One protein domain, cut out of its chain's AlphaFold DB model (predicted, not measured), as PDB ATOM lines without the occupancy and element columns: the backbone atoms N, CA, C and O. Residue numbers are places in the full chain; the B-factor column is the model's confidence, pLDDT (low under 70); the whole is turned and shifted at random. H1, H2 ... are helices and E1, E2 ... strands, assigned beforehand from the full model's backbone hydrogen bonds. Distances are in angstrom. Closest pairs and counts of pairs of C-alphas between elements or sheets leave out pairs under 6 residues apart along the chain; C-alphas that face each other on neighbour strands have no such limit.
ATOM      1  N   GLN A  38      12.048  46.016  27.703       88.44
ATOM      2  CA  GLN A  38      11.391  47.212  28.221       88.44
ATOM      3  C   GLN A  38      11.574  48.332  27.207       88.44
ATOM      4  O   GLN A  38      12.694  48.580  26.773       88.44
ATOM      5  N   ALA A  39      10.499  49.030  26.850       90.31
ATOM      6  CA  ALA A  39      10.578  50.216  26.008       90.31
ATOM      7  C   ALA A  39       9.976  51.413  26.737       90.31
ATOM      8  O   ALA A  39       8.823  51.388  27.163       90.31
ATOM      9  N   LEU A  40      10.767  52.474  26.856       93.00
ATOM     10  CA  LEU A  40      10.351  53.752  27.411       93.00
ATOM     11  C   LEU A  40      10.228  54.751  26.274       93.00
ATOM     12  O   LEU A  40      11.178  54.974  25.525       93.00
ATOM     13  N   ARG A  41       9.051  55.351  26.127       92.88
ATOM     14  CA  ARG A  41       8.835  56.371  25.104       92.88
ATOM     15  C   ARG A  41       9.725  57.586  25.381       92.88
ATOM     16  O   ARG A  41       9.832  58.032  26.517       92.88
ATOM     17  N   THR A  42      10.320  58.142  24.332       95.19
ATOM     18  CA  THR A  42      11.197  59.317  24.404       95.19
ATOM     19  C   THR A  42      10.990  60.240  23.201       95.19
ATOM     20  O   THR A  42      10.505  59.816  22.151       95.19
ATOM     21  N   PHE A  43      11.377  61.507  23.350       95.06
ATOM     22  CA  PHE A  43      11.478  62.496  22.269       95.06
ATOM     23  C   PHE A  43      12.936  62.918  22.007       95.06
ATOM     24  O   PHE A  43      13.199  63.891  21.304       95.06
ATOM     25  N   SER A  44      13.893  62.157  22.543       94.56
ATOM     26  CA  SER A  44      15.333  62.349  22.370       94.56
ATOM     27  C   SER A  44      16.010  61.035  21.985       94.56
ATOM     28  O   SER A  44      15.574  59.964  22.405       94.56
ATOM     29  N   THR A  45      17.095  61.109  21.212       92.88
ATOM     30  CA  THR A  45      17.971  59.955  20.948       92.88
ATOM     31  C   THR A  45      18.877  59.609  22.127       92.88
ATOM     32  O   THR A  45      19.497  58.548  22.124       92.88
ATOM     33  N   ASN A  46      18.976  60.494  23.121       94.69
ATOM     34  CA  ASN A  46      19.828  60.302  24.286       94.69
ATOM     35  C   ASN A  46      19.082  59.448  25.311       94.69
ATOM     36  O   ASN A  46      18.305  59.958  26.116       94.69
ATOM     37  N   CYS A  47      19.291  58.138  25.233       93.06
ATOM     38  CA  CYS A  47      18.765  57.193  26.207       93.06
ATOM     39  C   CYS A  47      19.720  57.026  27.395       93.06
ATOM     40  O   CYS A  47      20.925  57.246  27.271       93.06
ATOM     41  N   ASN A  48      19.180  56.605  28.542       93.06
ATOM     42  CA  ASN A  48      19.986  56.267  29.716       93.06
ATOM     43  C   ASN A  48      20.994  55.149  29.403       93.06
ATOM     44  O   ASN A  48      20.794  54.352  28.482       93.06
ATOM     45  N   SER A  49      22.055  55.061  30.210       88.19
ATOM     46  CA  SER A  49      23.091  54.035  30.055       88.19
ATOM     47  C   SER A  49      22.491  52.622  30.001       88.19
ATOM     48  O   SER A  49      21.646  52.252  30.822       88.19
ATOM     49  N   GLY A  50      22.912  51.838  29.004       86.31
ATOM     50  CA  GLY A  50      22.415  50.480  28.761       86.31
ATOM     51  C   GLY A  50      21.066  50.396  28.038       86.31
ATOM     52  O   GLY A  50      20.485  49.313  27.979       86.31
ATOM     53  N   MET A  51      20.553  51.504  27.498       92.06
ATOM     54  CA  MET A  51      19.365  51.519  26.640       92.06
ATOM     55  C   MET A  51      19.729  51.909  25.203       92.06
ATOM     56  O   MET A  51      20.624  52.716  24.963       92.06
ATOM     57  N   LEU A  52      18.990  51.366  24.243       92.31
ATOM     58  CA  LEU A  52      19.151  51.617  22.816       92.31
ATOM     59  C   LEU A  52      17.991  52.471  22.315       92.31
ATOM     60  O   LEU A  52      16.831  52.112  22.510       92.31
ATOM     61  N   TYR A  53      18.283  53.583  21.645       93.88
ATOM     62  CA  TYR A  53      17.237  54.336  20.961       93.88
ATOM     63  C   TYR A  53      16.771  53.583  19.707       93.88
ATOM     64  O   TYR A  53      17.580  53.198  18.864       93.88
ATOM     65  N   VAL A  54      15.457  53.425  19.572       94.19
ATOM     66  CA  VAL A  54      14.780  52.779  18.450       94.19
ATOM     67  C   VAL A  54      13.651  53.686  17.979       94.19
ATOM     68  O   VAL A  54      12.725  54.000  18.735       94.19
ATOM     69  N   GLY A  55      13.711  54.117  16.722       93.00
ATOM     70  CA  GLY A  55      12.710  55.032  16.190       93.00
ATOM     71  C   GLY A  55      13.164  55.867  14.993       93.00
ATOM     72  O   GLY A  55      14.194  55.575  14.381       93.00
ATOM     73  N   PRO A  56      12.362  56.882  14.632       94.25
ATOM     74  CA  PRO A  56      12.619  57.779  13.508       94.25
ATOM     75  C   PRO A  56      13.838  58.691  13.726       94.25
ATOM     76  O   PRO A  56      14.338  58.865  14.836       94.25
ATOM     77  N   PHE A  57      14.309  59.336  12.659       95.00
ATOM     78  CA  PHE A  57      15.465  60.239  12.726       95.00
ATOM     79  C   PHE A  57      15.203  61.533  13.498       95.00
ATOM     80  O   PHE A  57      16.135  62.087  14.078       95.00
ATOM     81  N   ASN A  58      13.953  62.005  13.519       94.62
ATOM     82  CA  ASN A  58      13.549  63.200  14.255       94.62
ATOM     83  C   ASN A  58      12.644  62.819  15.446       94.62
ATOM     84  O   ASN A  58      11.413  62.877  15.328       94.62
ATOM     85  N   PRO A  59      13.229  62.417  16.591       94.31
ATOM     86  CA  PRO A  59      12.465  62.023  17.771       94.31
ATOM     87  C   PRO A  59      11.710  63.186  18.411       94.31
ATOM     88  O   PRO A  59      10.687  62.951  19.041       94.31
ATOM     89  N   GLN A  60      12.154  64.434  18.241       94.62
ATOM     90  CA  GLN A  60      11.455  65.591  18.807       94.62
ATOM     91  C   GLN A  60      10.069  65.758  18.177       94.62
ATOM     92  O   GLN A  60       9.092  66.037  18.867       94.62
ATOM     93  N   LYS A  61       9.970  65.523  16.863       94.62
ATOM     94  CA  LYS A  61       8.710  65.620  16.118       94.62
ATOM     95  C   LYS A  61       7.876  64.344  16.189       94.62
ATOM     96  O   LYS A  61       6.657  64.409  16.350       94.62
ATOM     97  N   TYR A  62       8.517  63.189  16.038       93.69
ATOM     98  CA  TYR A  62       7.820  61.918  15.849       93.69
ATOM     99  C   TYR A  62       7.936  60.971  17.041       93.69
ATOM    100  O   TYR A  62       7.310  59.924  17.021       93.69
ATOM    101  N   GLY A  63       8.678  61.306  18.092       93.00
ATOM    102  CA  GLY A  63       8.944  60.407  19.213       93.00
ATOM    103  C   GLY A  63       9.826  59.215  18.838       93.00
ATOM    104  O   GLY A  63      10.349  59.110  17.735       93.00
ATOM    105  N   GLY A  64      10.000  58.305  19.783       93.00
ATOM    106  CA  GLY A  64      10.677  57.023  19.626       93.00
ATOM    107  C   GLY A  64      10.711  56.294  20.962       93.00
ATOM    108  O   GLY A  64       9.983  56.663  21.890       93.00
ATOM    109  N   TYR A  65      11.558  55.277  21.071       93.88
ATOM    110  CA  TYR A  65      11.649  54.447  22.266       93.88
ATOM    111  C   TYR A  65      13.099  54.205  22.673       93.88
ATOM    112  O   TYR A  65      13.935  53.871  21.845       93.88
ATOM    113  N   CYS A  66      13.382  54.332  23.963       94.38
ATOM    114  CA  CYS A  66      14.577  53.793  24.589       94.38
ATOM    115  C   CYS A  66      14.280  52.363  25.030       94.38
ATOM    116  O   CYS A  66      13.429  52.137  25.890       94.38
ATOM    117  N   VAL A  67      14.967  51.404  24.427       92.12
ATOM    118  CA  VAL A  67      14.758  49.976  24.639       92.12
ATOM    119  C   VAL A  67      15.867  49.423  25.523       92.12
ATOM    120  O   VAL A  67      17.046  49.614  25.238       92.12
ATOM    121  N   LYS A  68      15.496  48.722  26.591       90.88
ATOM    122  CA  LYS A  68      16.404  47.970  27.459       90.88
ATOM    123  C   LYS A  68      16.027  46.503  27.425       90.88
ATOM    124  O   LYS A  68      14.846  46.164  27.472       90.88
ATOM    125  N   THR A  69      17.026  45.636  27.396       88.56
ATOM    126  CA  THR A  69      16.828  44.193  27.502       88.56
ATOM    127  C   THR A  69      17.418  43.668  28.811       88.56
ATOM    128  O   THR A  69      18.420  44.197  29.293       88.56
ATOM    129  N   SER A  70      16.798  42.647  29.414       83.44
ATOM    130  CA  SER A  70      17.274  42.042  30.676       83.44
ATOM    131  C   SER A  70      18.662  41.400  30.559       83.44
ATOM    132  O   SER A  70      19.412  41.348  31.526       83.44
ATOM    133  N   MET A  71      19.003  40.930  29.362       81.06
ATOM    134  CA  MET A  71      20.297  40.366  28.981       81.06
ATOM    135  C   MET A  71      20.626  40.810  27.542       81.06
ATOM    136  O   MET A  71      19.731  41.344  26.882       81.06
ATOM    137  N   PRO A  72      21.858  40.658  27.018       81.12
ATOM    138  CA  PRO A  72      22.186  41.096  25.659       81.12
ATOM    139  C   PRO A  72      21.554  40.154  24.622       81.12
ATOM    140  O   PRO A  72      22.210  39.274  24.079       81.12
ATOM    141  N   CYS A  73      20.253  40.310  24.377       88.94
ATOM    142  CA  CYS A  73      19.509  39.623  23.321       88.94
ATOM    143  C   CYS A  73      19.456  40.441  22.018       88.94
ATOM    144  O   CYS A  73      19.180  39.888  20.953       88.94
ATOM    145  N   ILE A  74      19.772  41.735  22.089       89.19
ATOM    146  CA  ILE A  74      20.059  42.600  20.942       89.19
ATOM    147  C   ILE A  74      21.557  42.899  20.977       89.19
ATOM    148  O   ILE A  74      22.075  43.328  22.006       89.19
ATOM    149  N   SER A  75      22.249  42.655  19.870       85.31
ATOM    150  CA  SER A  75      23.689  42.903  19.736       85.31
ATOM    151  C   SER A  75      23.995  44.274  19.138       85.31
ATOM    152  O   SER A  75      25.033  44.855  19.441       85.31
ATOM    153  N   LEU A  76      23.099  44.798  18.296       87.75
ATOM    154  CA  LEU A  76      23.326  46.032  17.551       87.75
ATOM    155  C   LEU A  76      22.007  46.721  17.198       87.75
ATOM    156  O   LEU A  76      21.032  46.059  16.840       87.75
ATOM    157  N   ALA A  77      22.007  48.052  17.251       91.06
ATOM    158  CA  ALA A  77      20.924  48.906  16.776       91.06
ATOM    159  C   ALA A  77      21.506  50.027  15.905       91.06
ATOM    160  O   ALA A  77      22.244  50.878  16.399       91.06
ATOM    161  N   ILE A  78      21.187  50.030  14.608       93.44
ATOM    162  CA  ILE A  78      21.654  51.046  13.652       93.44
ATOM    163  C   ILE A  78      20.453  51.804  13.109       93.44
ATOM    164  O   ILE A  78      19.546  51.206  12.535       93.44
ATOM    165  N   ARG A  79      20.447  53.132  13.241       94.12
ATOM    166  CA  ARG A  79      19.410  53.958  12.614       94.12
ATOM    167  C   ARG A  79      19.593  53.968  11.099       94.12
ATOM    168  O   ARG A  79      20.702  54.149  10.611       94.12
ATOM    169  N   THR A  80      18.501  53.803  10.364       95.50
ATOM    170  CA  THR A  80      18.526  53.711   8.901       95.50
ATOM    171  C   THR A  80      17.198  54.166   8.302       95.50
ATOM    172  O   THR A  80      16.169  54.149   8.973       95.50
ATOM    173  N   ASN A  81      17.211  54.552   7.032       95.31
ATOM    174  CA  ASN A  81      16.019  54.750   6.204       95.31
ATOM    175  C   ASN A  81      15.795  53.599   5.209       95.31
ATOM    176  O   ASN A  81      14.841  53.629   4.430       95.31
ATOM    177  N   ASN A  82      16.656  52.581   5.245       93.81
ATOM    178  CA  ASN A  82      16.565  51.389   4.422       93.81
ATOM    179  C   ASN A  82      16.028  50.219   5.255       93.81
ATOM    180  O   ASN A  82      16.557  49.903   6.316       93.81
ATOM    181  N   ARG A  83      14.986  49.550   4.754       93.38
ATOM    182  CA  ARG A  83      14.405  48.362   5.398       93.38
ATOM    183  C   ARG A  83      15.281  47.113   5.265       93.38
ATOM    184  O   ARG A  83      15.035  46.124   5.946       93.38
ATOM    185  N   ASN A  84      16.288  47.145   4.396       94.19
ATOM    186  CA  ASN A  84      17.237  46.057   4.230       94.19
ATOM    187  C   ASN A  84      18.352  46.148   5.283       94.19
ATOM    188  O   ASN A  84      19.293  46.927   5.142       94.19
ATOM    189  N   CYS A  85      18.236  45.339   6.335       92.62
ATOM    190  CA  CYS A  85      19.173  45.309   7.462       92.62
ATOM    191  C   CYS A  85      20.284  44.258   7.331       92.62
ATOM    192  O   CYS A  85      21.024  44.024   8.288       92.62
ATOM    193  N   GLY A  86      20.405  43.608   6.171       88.62
ATOM    194  CA  GLY A  86      21.373  42.537   5.962       88.62
ATOM    195  C   GLY A  86      21.055  41.262   6.751       88.62
ATOM    196  O   GLY A  86      19.951  41.050   7.255       88.62
ATOM    197  N   LYS A  87      22.037  40.361   6.826       82.44
ATOM    198  CA  LYS A  87      21.854  39.021   7.399       82.44
ATOM    199  C   LYS A  87      21.685  39.102   8.922       82.44
ATOM    200  O   LYS A  87      22.591  39.549   9.615       82.44
ATOM    201  N   ASN A  88      20.557  38.600   9.430       83.94
ATOM    202  CA  ASN A  88      20.142  38.620  10.848       83.94
ATOM    203  C   ASN A  88      19.720  39.990  11.412       83.94
ATOM    204  O   ASN A  88      19.472  40.092  12.617       83.94
ATOM    205  N   GLY A  89      19.632  41.016  10.567       91.19
ATOM    206  CA  GLY A  89      19.069  42.303  10.942       91.19
ATOM    207  C   GLY A  89      17.566  42.339  10.674       91.19
ATOM    208  O   GLY A  89      17.111  41.865   9.636       91.19
ATOM    209  N   GLN A  90      16.801  42.938  11.578       95.12
ATOM    210  CA  GLN A  90      15.377  43.195  11.409       95.12
ATOM    211  C   GLN A  90      15.129  44.697  11.459       95.12
ATOM    212  O   GLN A  90      15.501  45.367  12.426       95.12
ATOM    213  N   TYR A  91      14.496  45.230  10.415       95.69
ATOM    214  CA  TYR A  91      14.064  46.621  10.416       95.69
ATOM    215  C   TYR A  91      12.870  46.776  11.348       95.69
ATOM    216  O   TYR A  91      11.908  46.013  11.260       95.69
ATOM    217  N   VAL A  92      12.922  47.792  12.200       95.19
ATOM    218  CA  VAL A  92      11.839  48.176  13.097       95.19
ATOM    219  C   VAL A  92      11.631  49.688  13.022       95.19
ATOM    220  O   VAL A  92      12.589  50.466  12.960       95.19
ATOM    221  N   GLY A  93      10.378  50.132  13.030       93.50
ATOM    222  CA  GLY A  93      10.038  51.551  13.038       93.50
ATOM    223  C   GLY A  93       8.981  51.917  12.006       93.50
ATOM    224  O   GLY A  93       8.067  51.148  11.729       93.50
ATOM    225  N   ALA A  94       9.066  53.131  11.463       93.62
ATOM    226  CA  ALA A  94       7.988  53.699  10.663       93.62
ATOM    227  C   ALA A  94       7.695  52.901   9.379       93.62
ATOM    228  O   ALA A  94       8.595  52.318   8.753       93.62
ATOM    229  N   LYS A  95       6.433  52.955   8.928       92.19
ATOM    230  CA  LYS A  95       6.006  52.358   7.653       92.19
ATOM    231  C   LYS A  95       6.764  52.975   6.474       92.19
ATOM    232  O   LYS A  95       7.312  52.261   5.639       92.19
ATOM    233  N   ASN A  96       6.867  54.302   6.449       93.56
ATOM    234  CA  ASN A  96       7.672  55.022   5.466       93.56
ATOM    235  C   ASN A  96       9.097  55.256   5.997       93.56
ATOM    236  O   ASN A  96       9.392  56.300   6.580       93.56
ATOM    237  N   ALA A  97       9.967  54.262   5.799       93.62
ATOM    238  CA  ALA A  97      11.361  54.303   6.245       93.62
ATOM    239  C   ALA A  97      12.159  55.437   5.581       93.62
ATOM    240  O   ALA A  97      12.962  56.080   6.247       93.62
ATOM    241  N   LEU A  98      11.893  55.734   4.304       93.81
ATOM    242  CA  LEU A  98      12.581  56.797   3.567       93.81
ATOM    243  C   LEU A  98      12.312  58.182   4.162       93.81
ATOM    244  O   LEU A  98      13.236  58.978   4.299       93.81
ATOM    245  N   ALA A  99      11.063  58.455   4.545       93.75
ATOM    246  CA  ALA A  99      10.669  59.765   5.061       93.75
ATOM    247  C   ALA A  99      10.956  59.950   6.557       93.75
ATOM    248  O   ALA A  99      11.290  61.050   6.992       93.75
ATOM    249  N   LEU A 100      10.769  58.901   7.362       93.56
ATOM    250  CA  LEU A 100      10.813  59.009   8.824       93.56
ATOM    251  C   LEU A 100      12.040  58.333   9.439       93.56
ATOM    252  O   LEU A 100      12.446  58.698  10.541       93.56
ATOM    253  N   GLY A 101      12.646  57.384   8.733       94.38
ATOM    254  CA  GLY A 101      13.668  56.505   9.274       94.38
ATOM    255  C   GLY A 101      13.094  55.421  10.187       94.38
ATOM    256  O   GLY A 101      11.890  55.318  10.446       94.38
ATOM    257  N   GLY A 102      14.007  54.611  10.693       95.00
ATOM    258  CA  GLY A 102      13.765  53.550  11.649       95.00
ATOM    259  C   GLY A 102      15.092  53.020  12.164       95.00
ATOM    260  O   GLY A 102      16.101  53.728  12.222       95.00
ATOM    261  N   THR A 103      15.106  51.762  12.576       96.12
ATOM    262  CA  THR A 103      16.284  51.141  13.176       96.12
ATOM    263  C   THR A 103      16.398  49.697  12.713       96.12
ATOM    264  O   THR A 103      15.428  48.953  12.732       96.12
ATOM    265  N   CYS A 104      17.589  49.286  12.300       95.88
ATOM    266  CA  CYS A 104      17.945  47.890  12.127       95.88
ATOM    267  C   CYS A 104      18.410  47.331  13.462       95.88
ATOM    268  O   CYS A 104      19.418  47.789  14.004       95.88
ATOM    269  N   LEU A 105      17.698  46.337  13.975       94.75
ATOM    270  CA  LEU A 105      18.094  45.585  15.155       94.75
ATOM    271  C   LEU A 105      18.740  44.271  14.736       94.75
ATOM    272  O   LEU A 105      18.195  43.552  13.906       94.75
ATOM    273  N   THR A 106      19.873  43.930  15.336       93.69
ATOM    274  CA  THR A 106      20.505  42.618  15.157       93.69
ATOM    275  C   THR A 106      20.331  41.807  16.429       93.69
ATOM    276  O   THR A 106      20.628  42.286  17.527       93.69
ATOM    277  N   ALA A 107      19.836  40.578  16.291       91.88
ATOM    278  CA  ALA A 107      19.715  39.664  17.417       91.88
ATOM    279  C   ALA A 107      21.108  39.222  17.895       91.88
ATOM    280  O   ALA A 107      22.035  39.048  17.098       91.88
ATOM    281  N   ALA A 108      21.270  39.014  19.197       91.44
ATOM    282  CA  ALA A 108      22.448  38.333  19.718       91.44
ATOM    283  C   ALA A 108      22.406  36.827  19.394       91.44
ATOM    284  O   ALA A 108      21.366  36.269  19.038       91.44
ATOM    285  N   LYS A 109      23.549  36.144  19.529       90.06
ATOM    286  CA  LYS A 109      23.648  34.697  19.281       90.06
ATOM    287  C   LYS A 109      22.668  33.930  20.182       90.06
ATOM    288  O   LYS A 109      22.637  34.161  21.387       90.06
ATOM    289  N   GLY A 110      21.893  33.019  19.589       89.44
ATOM    290  CA  GLY A 110      20.852  32.253  20.291       89.44
ATOM    291  C   GLY A 110      19.488  32.951  20.375       89.44
ATOM    292  O   GLY A 110      18.602  32.442  21.049       89.44
ATOM    293  N   TRP A 111      19.299  34.086  19.692       91.50
ATOM    294  CA  TRP A 111      18.036  34.827  19.671       91.50
ATOM    295  C   TRP A 111      17.560  35.123  18.244       91.50
ATOM    296  O   TRP A 111      18.351  35.186  17.300       91.50
ATOM    297  N   SER A 112      16.253  35.335  18.090       91.00
ATOM    298  CA  SER A 112      15.626  35.912  16.897       91.00
ATOM    299  C   SER A 112      14.802  37.127  17.272       91.00
ATOM    300  O   SER A 112      14.175  37.152  18.328       91.00
ATOM    301  N   ILE A 113      14.722  38.076  16.348       92.12
ATOM    302  CA  ILE A 113      13.779  39.185  16.417       92.12
ATOM    303  C   ILE A 113      12.627  38.854  15.470       92.12
ATOM    304  O   ILE A 113      12.843  38.683  14.271       92.12
ATOM    305  N   LYS A 114      11.419  38.736  16.013       91.88
ATOM    306  CA  LYS A 114      10.175  38.713  15.248       91.88
ATOM    307  C   LYS A 114       9.637  40.131  15.187       91.88
ATOM    308  O   LYS A 114       9.480  40.784  16.216       91.88
ATOM    309  N   GLU A 115       9.358  40.596  13.980       93.31
ATOM    310  CA  GLU A 115       8.758  41.901  13.749       93.31
ATOM    311  C   GLU A 115       7.464  41.743  12.969       93.31
ATOM    312  O   GLU A 115       7.377  40.944  12.037       93.31
ATOM    313  N   SER A 116       6.472  42.529  13.370       94.19
ATOM    314  CA  SER A 116       5.216  42.677  12.655       94.19
ATOM    315  C   SER A 116       4.917  44.157  12.505       94.19
ATOM    316  O   SER A 116       4.750  44.863  13.504       94.19
ATOM    317  N   SER A 117       4.804  44.629  11.266       92.88
ATOM    318  CA  SER A 117       4.441  46.020  11.017       92.88
ATOM    319  C   SER A 117       2.983  46.269  11.402       92.88
ATOM    320  O   SER A 117       2.092  45.485  11.072       92.88
ATOM    321  N   VAL A 118       2.731  47.373  12.102       94.12
ATOM    322  CA  VAL A 118       1.410  47.727  12.628       94.12
ATOM    323  C   VAL A 118       1.062  49.181  12.333       94.12
ATOM    324  O   VAL A 118       1.935  50.041  12.268       94.12
ATOM    325  N   ASN A 119      -0.236  49.471  12.208       91.94
ATOM    326  CA  ASN A 119      -0.771  50.835  12.106       91.94
ATOM    327  C   ASN A 119      -1.360  51.298  13.452       91.94
ATOM    328  O   ASN A 119      -2.371  51.987  13.494       91.94
ATOM    329  N   SER A 120      -0.813  50.838  14.577       89.81
ATOM    330  CA  SER A 120      -1.222  51.297  15.906       89.81
ATOM    331  C   SER A 120      -0.120  51.015  16.920       89.81
ATOM    332  O   SER A 120       0.656  50.082  16.738       89.81
ATOM    333  N   ALA A 121      -0.082  51.771  18.018       86.88
ATOM    334  CA  ALA A 121       0.853  51.532  19.120       86.88
ATOM    335  C   ALA A 121       0.442  50.355  20.036       86.88
ATOM    336  O   ALA A 121       0.843  50.302  21.198       86.88
ATOM    337  N   ARG A 122      -0.403  49.437  19.547       89.69
ATOM    338  CA  ARG A 122      -0.900  48.278  20.298       89.69
ATOM    339  C   ARG A 122      -0.249  47.009  19.764       89.69
ATOM    340  O   ARG A 122      -0.440  46.657  18.604       89.69
ATOM    341  N   CYS A 123       0.472  46.315  20.636       90.12
ATOM    342  CA  CYS A 123       1.077  45.022  20.346       90.12
ATOM    343  C   CYS A 123       0.475  43.946  21.241       90.12
ATOM    344  O   CYS A 123       0.090  44.210  22.381       90.12
ATOM    345  N   ARG A 124       0.395  42.722  20.717       90.88
ATOM    346  CA  ARG A 124       0.028  41.561  21.522       90.88
ATOM    347  C   ARG A 124       1.223  41.182  22.388       90.88
ATOM    348  O   ARG A 124       2.320  41.019  21.861       90.88
ATOM    349  N   PHE A 125       1.009  41.024  23.691       82.62
ATOM    350  CA  PHE A 125       2.040  40.510  24.591       82.62
ATOM    351  C   PHE A 125       2.562  39.149  24.080       82.62
ATOM    352  O   PHE A 125       1.733  38.325  23.676       82.62
ATOM    353  N   PRO A 126       3.888  38.903  24.076       86.44
ATOM    354  CA  PRO A 126       4.963  39.684  24.711       86.44
ATOM    355  C   PRO A 126       5.646  40.733  23.810       86.44
ATOM    356  O   PRO A 126       6.702  41.252  24.168       86.44
ATOM    357  N   ALA A 127       5.078  41.062  22.648       90.56
ATOM    358  CA  ALA A 127       5.678  42.029  21.736       90.56
ATOM    359  C   ALA A 127       5.573  43.471  22.255       90.56
ATOM    360  O   ALA A 127       4.573  43.881  22.850       90.56
ATOM    361  N   VAL A 128       6.593  44.266  21.948       91.25
ATOM    362  CA  VAL A 128       6.701  45.673  22.331       91.25
ATOM    363  C   VAL A 128       6.619  46.548  21.091       91.25
ATOM    364  O   VAL A 128       7.273  46.281  20.084       91.25
ATOM    365  N   TYR A 129       5.814  47.606  21.158       92.62
ATOM    366  CA  TYR A 129       5.737  48.574  20.073       92.62
ATOM    367  C   TYR A 129       6.996  49.439  20.037       92.62
ATOM    368  O   TYR A 129       7.371  50.050  21.039       92.62
ATOM    369  N   VAL A 130       7.599  49.546  18.859       90.81
ATOM    370  CA  VAL A 130       8.673  50.486  18.557       90.81
ATOM    371  C   VAL A 130       8.365  51.211  17.252       90.81
ATOM    372  O   VAL A 130       7.995  50.621  16.236       90.81
ATOM    373  N   GLY A 131       8.505  52.530  17.275       90.38
ATOM    374  CA  GLY A 131       8.197  53.364  16.127       90.38
ATOM    375  C   GLY A 131       7.848  54.792  16.516       90.38
ATOM    376  O   GLY A 131       7.984  55.177  17.679       90.38
ATOM    377  N   PRO A 132       7.410  55.597  15.542       90.38
ATOM    378  CA  PRO A 132       6.927  56.939  15.806       90.38
ATOM    379  C   PRO A 132       5.666  56.916  16.687       90.38
ATOM    380  O   PRO A 132       4.844  55.996  16.654       90.38
ATOM    381  N   HIS A 133       5.500  57.974  17.471       87.56
ATOM    382  CA  HIS A 133       4.231  58.391  18.042       87.56
ATOM    383  C   HIS A 133       3.183  58.562  16.939       87.56
ATOM    384  O   HIS A 133       3.514  58.963  15.826       87.56
ATOM    385  N   ARG A 134       1.912  58.305  17.273       87.25
ATOM    386  CA  ARG A 134       0.808  58.222  16.305       87.25
ATOM    387  C   ARG A 134       1.062  57.127  15.272       87.25
ATOM    388  O   ARG A 134       1.119  57.382  14.067       87.25
ATOM    389  N   GLY A 135       1.239  55.898  15.762       82.69
ATOM    390  CA  GLY A 135       1.432  54.713  14.920       82.69
ATOM    391  C   GLY A 135       0.300  54.507  13.908       82.69
ATOM    392  O   GLY A 135       0.524  53.948  12.843       82.69
ATOM    393  N   GLU A 136      -0.891  55.037  14.171       87.69
ATOM    394  CA  GLU A 136      -2.012  55.083  13.232       87.69
ATOM    395  C   GLU A 136      -1.775  55.961  12.001       87.69
ATOM    396  O   GLU A 136      -2.326  55.687  10.940       87.69
ATOM    397  N   LYS A 137      -0.915  56.980  12.104       91.38
ATOM    398  CA  LYS A 137      -0.562  57.863  10.982       91.38
ATOM    399  C   LYS A 137       0.720  57.444  10.280       91.38
ATOM    400  O   LYS A 137       0.849  57.614   9.072       91.38
ATOM    401  N   HIS A 138       1.688  56.941  11.038       91.69
ATOM    402  CA  HIS A 138       3.051  56.728  10.546       91.69
ATOM    403  C   HIS A 138       3.452  55.248  10.462       91.69
ATOM    404  O   HIS A 138       4.500  54.917   9.898       91.69
ATOM    405  N   GLY A 139       2.610  54.358  10.986       91.81
ATOM    406  CA  GLY A 139       2.944  52.965  11.231       91.81
ATOM    407  C   GLY A 139       3.998  52.800  12.321       91.81
ATOM    408  O   GLY A 139       4.557  53.763  12.847       91.81
ATOM    409  N   GLY A 140       4.301  51.550  12.620       93.25
ATOM    410  CA  GLY A 140       5.372  51.144  13.511       93.25
ATOM    411  C   GLY A 140       5.612  49.646  13.397       93.25
ATOM    412  O   GLY A 140       5.144  48.996  12.454       93.25
ATOM    413  N   SER A 141       6.293  49.106  14.397       94.56
ATOM    414  CA  SER A 141       6.656  47.697  14.475       94.56
ATOM    415  C   SER A 141       6.341  47.153  15.859       94.56
ATOM    416  O   SER A 141       6.707  47.754  16.867       94.56
ATOM    417  N   CYS A 142       5.690  45.998  15.920       94.31
ATOM    418  CA  CYS A 142       5.652  45.171  17.117       94.31
ATOM    419  C   CYS A 142       6.834  44.219  17.084       94.31
ATOM    420  O   CYS A 142       6.991  43.470  16.121       94.31
ATOM    421  N   VAL A 143       7.656  44.258  18.126       92.81
ATOM    422  CA  VAL A 143       8.903  43.505  18.202       92.81
ATOM    423  C   VAL A 143       8.842  42.522  19.352       92.81
ATOM    424  O   VAL A 143       8.623  42.903  20.500       92.81
ATOM    425  N   GLU A 144       9.067  41.256  19.037       91.75
ATOM    426  CA  GLU A 144       9.186  40.160  19.989       91.75
ATOM    427  C   GLU A 144      10.569  39.523  19.842       91.75
ATOM    428  O   GLU A 144      11.048  39.303  18.728       91.75
ATOM    429  N   ILE A 145      11.222  39.215  20.963       90.25
ATOM    430  CA  ILE A 145      12.520  38.539  20.962       90.25
ATOM    431  C   ILE A 145      12.352  37.135  21.524       90.25
ATOM    432  O   ILE A 145      11.917  36.964  22.660       90.25
ATOM    433  N   ILE A 146      12.729  36.136  20.730       90.00
ATOM    434  CA  ILE A 146      12.572  34.719  21.067       90.00
ATOM    435  C   ILE A 146      13.918  34.002  21.059       90.00
ATOM    436  O   ILE A 146      14.788  34.323  20.247       90.00
ATOM    437  N   ALA A 147      14.094  33.034  21.956       88.50
ATOM    438  CA  ALA A 147      15.247  32.140  21.919       88.50
ATOM    439  C   ALA A 147      15.190  31.263  20.651       88.50
ATOM    440  O   ALA A 147      14.098  30.908  20.197       88.50
ATOM    441  N   ARG A 148      16.355  30.980  20.058       81.88
ATOM    442  CA  ARG A 148      16.531  30.029  18.949       81.88
ATOM    443  C   ARG A 148      16.941  28.662  19.461       81.88
ATOM    444  O   ARG A 148      17.733  28.632  20.428       81.88
TER     445      ARG A 148
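What this domain is: This is residues 38 to 148 of the 148 residues of an uncharacterized protein of bacterium MnTg02 (UniProt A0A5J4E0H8). Three small sheets of three strands each are set in a triangle round a shared core, with E2, E5 and E8 toward the inside, and three very short helices, H1, H2 and H3, lie toward one end. Around the triangle E2 comes beside E4, E5 beside E7, and E8 beside E1. The printed part has 111 residues, with named elements in the order E1 E2 H1 E3 E4 E5 H2 E6 E7 E8 H3 E9. The sheets run E1 E3 E2, E4 E6 E5 and E7 E9 E8, all antiparallel, and the class is mostly strand. The whole is compact and rounded, with a radius of gyration of the C-alphas of 12.4 A and spans of 35 by 26 by 26 A.

How they stand to each other: In the first sheet E3, residues 64 to 69, is the inner strand between E1, residues 38 to 42, and E2, residues 52 to 54; N 40 and O 66 are 2.9 A apart, N 54 and O 65 2.8 A. The second sheet, only just strongly twisted with C-alphas up to 4.4 A off its best plane, has E6, residues 102 to 107, between E4, residues 74 to 80, and E5, residues 89 to 93; N 78 and O 104 are 2.9 A apart, N 92 and O 103 2.8 A. The third has E9, residues 140 to 147, between E7, residues 111 to 118, and E8, residues 128 to 130; N 114 and O 144 are 2.8 A apart, as are N 128 and O 143. The second and third sheets form a sandwich, two sheets face to face: the parts that face each other are 9.4 A centre to centre, and the strands of the one stand at 9 degrees to those of the other. The closest C-alphas of E5 and E9 are those of Gly 93 and Gly 140, 4.7 A; of E2 and E4, Leu 52 and Ala 77, 6.9 A; of E1 and E8, Ala 39 and Val 128, 7.0 A. H1, residues 59 to 62, H2, residues 97 to 100, and H3, residues 135 to 138, only graze the first, second and third sheet respectively. Each is too short for an O i to N i+4 pair, and its one O i to N i+3 pair is not within range.

Where its parts are: E1 begins at C-alpha 38 (11.391, 47.212, 28.221) and is 12.7 A long; E3 measures 16.3 A. E4 is 16.5 A, E5 13.1 A and E6 16.2 A. E7, 22.2 A, begins at C-alpha 111 (18.036, 34.827, 19.671), and E9, 23.0 A, ends at C-alpha 147 (15.247, 32.140, 21.919).

The domain as a whole: The two C-alphas farthest apart are those of Lys 61 and Arg 148, 36.5 A. The printed part has no cut and no long link. The mean pLDDT of the printed part is 91.5, and no printed residue is under 70.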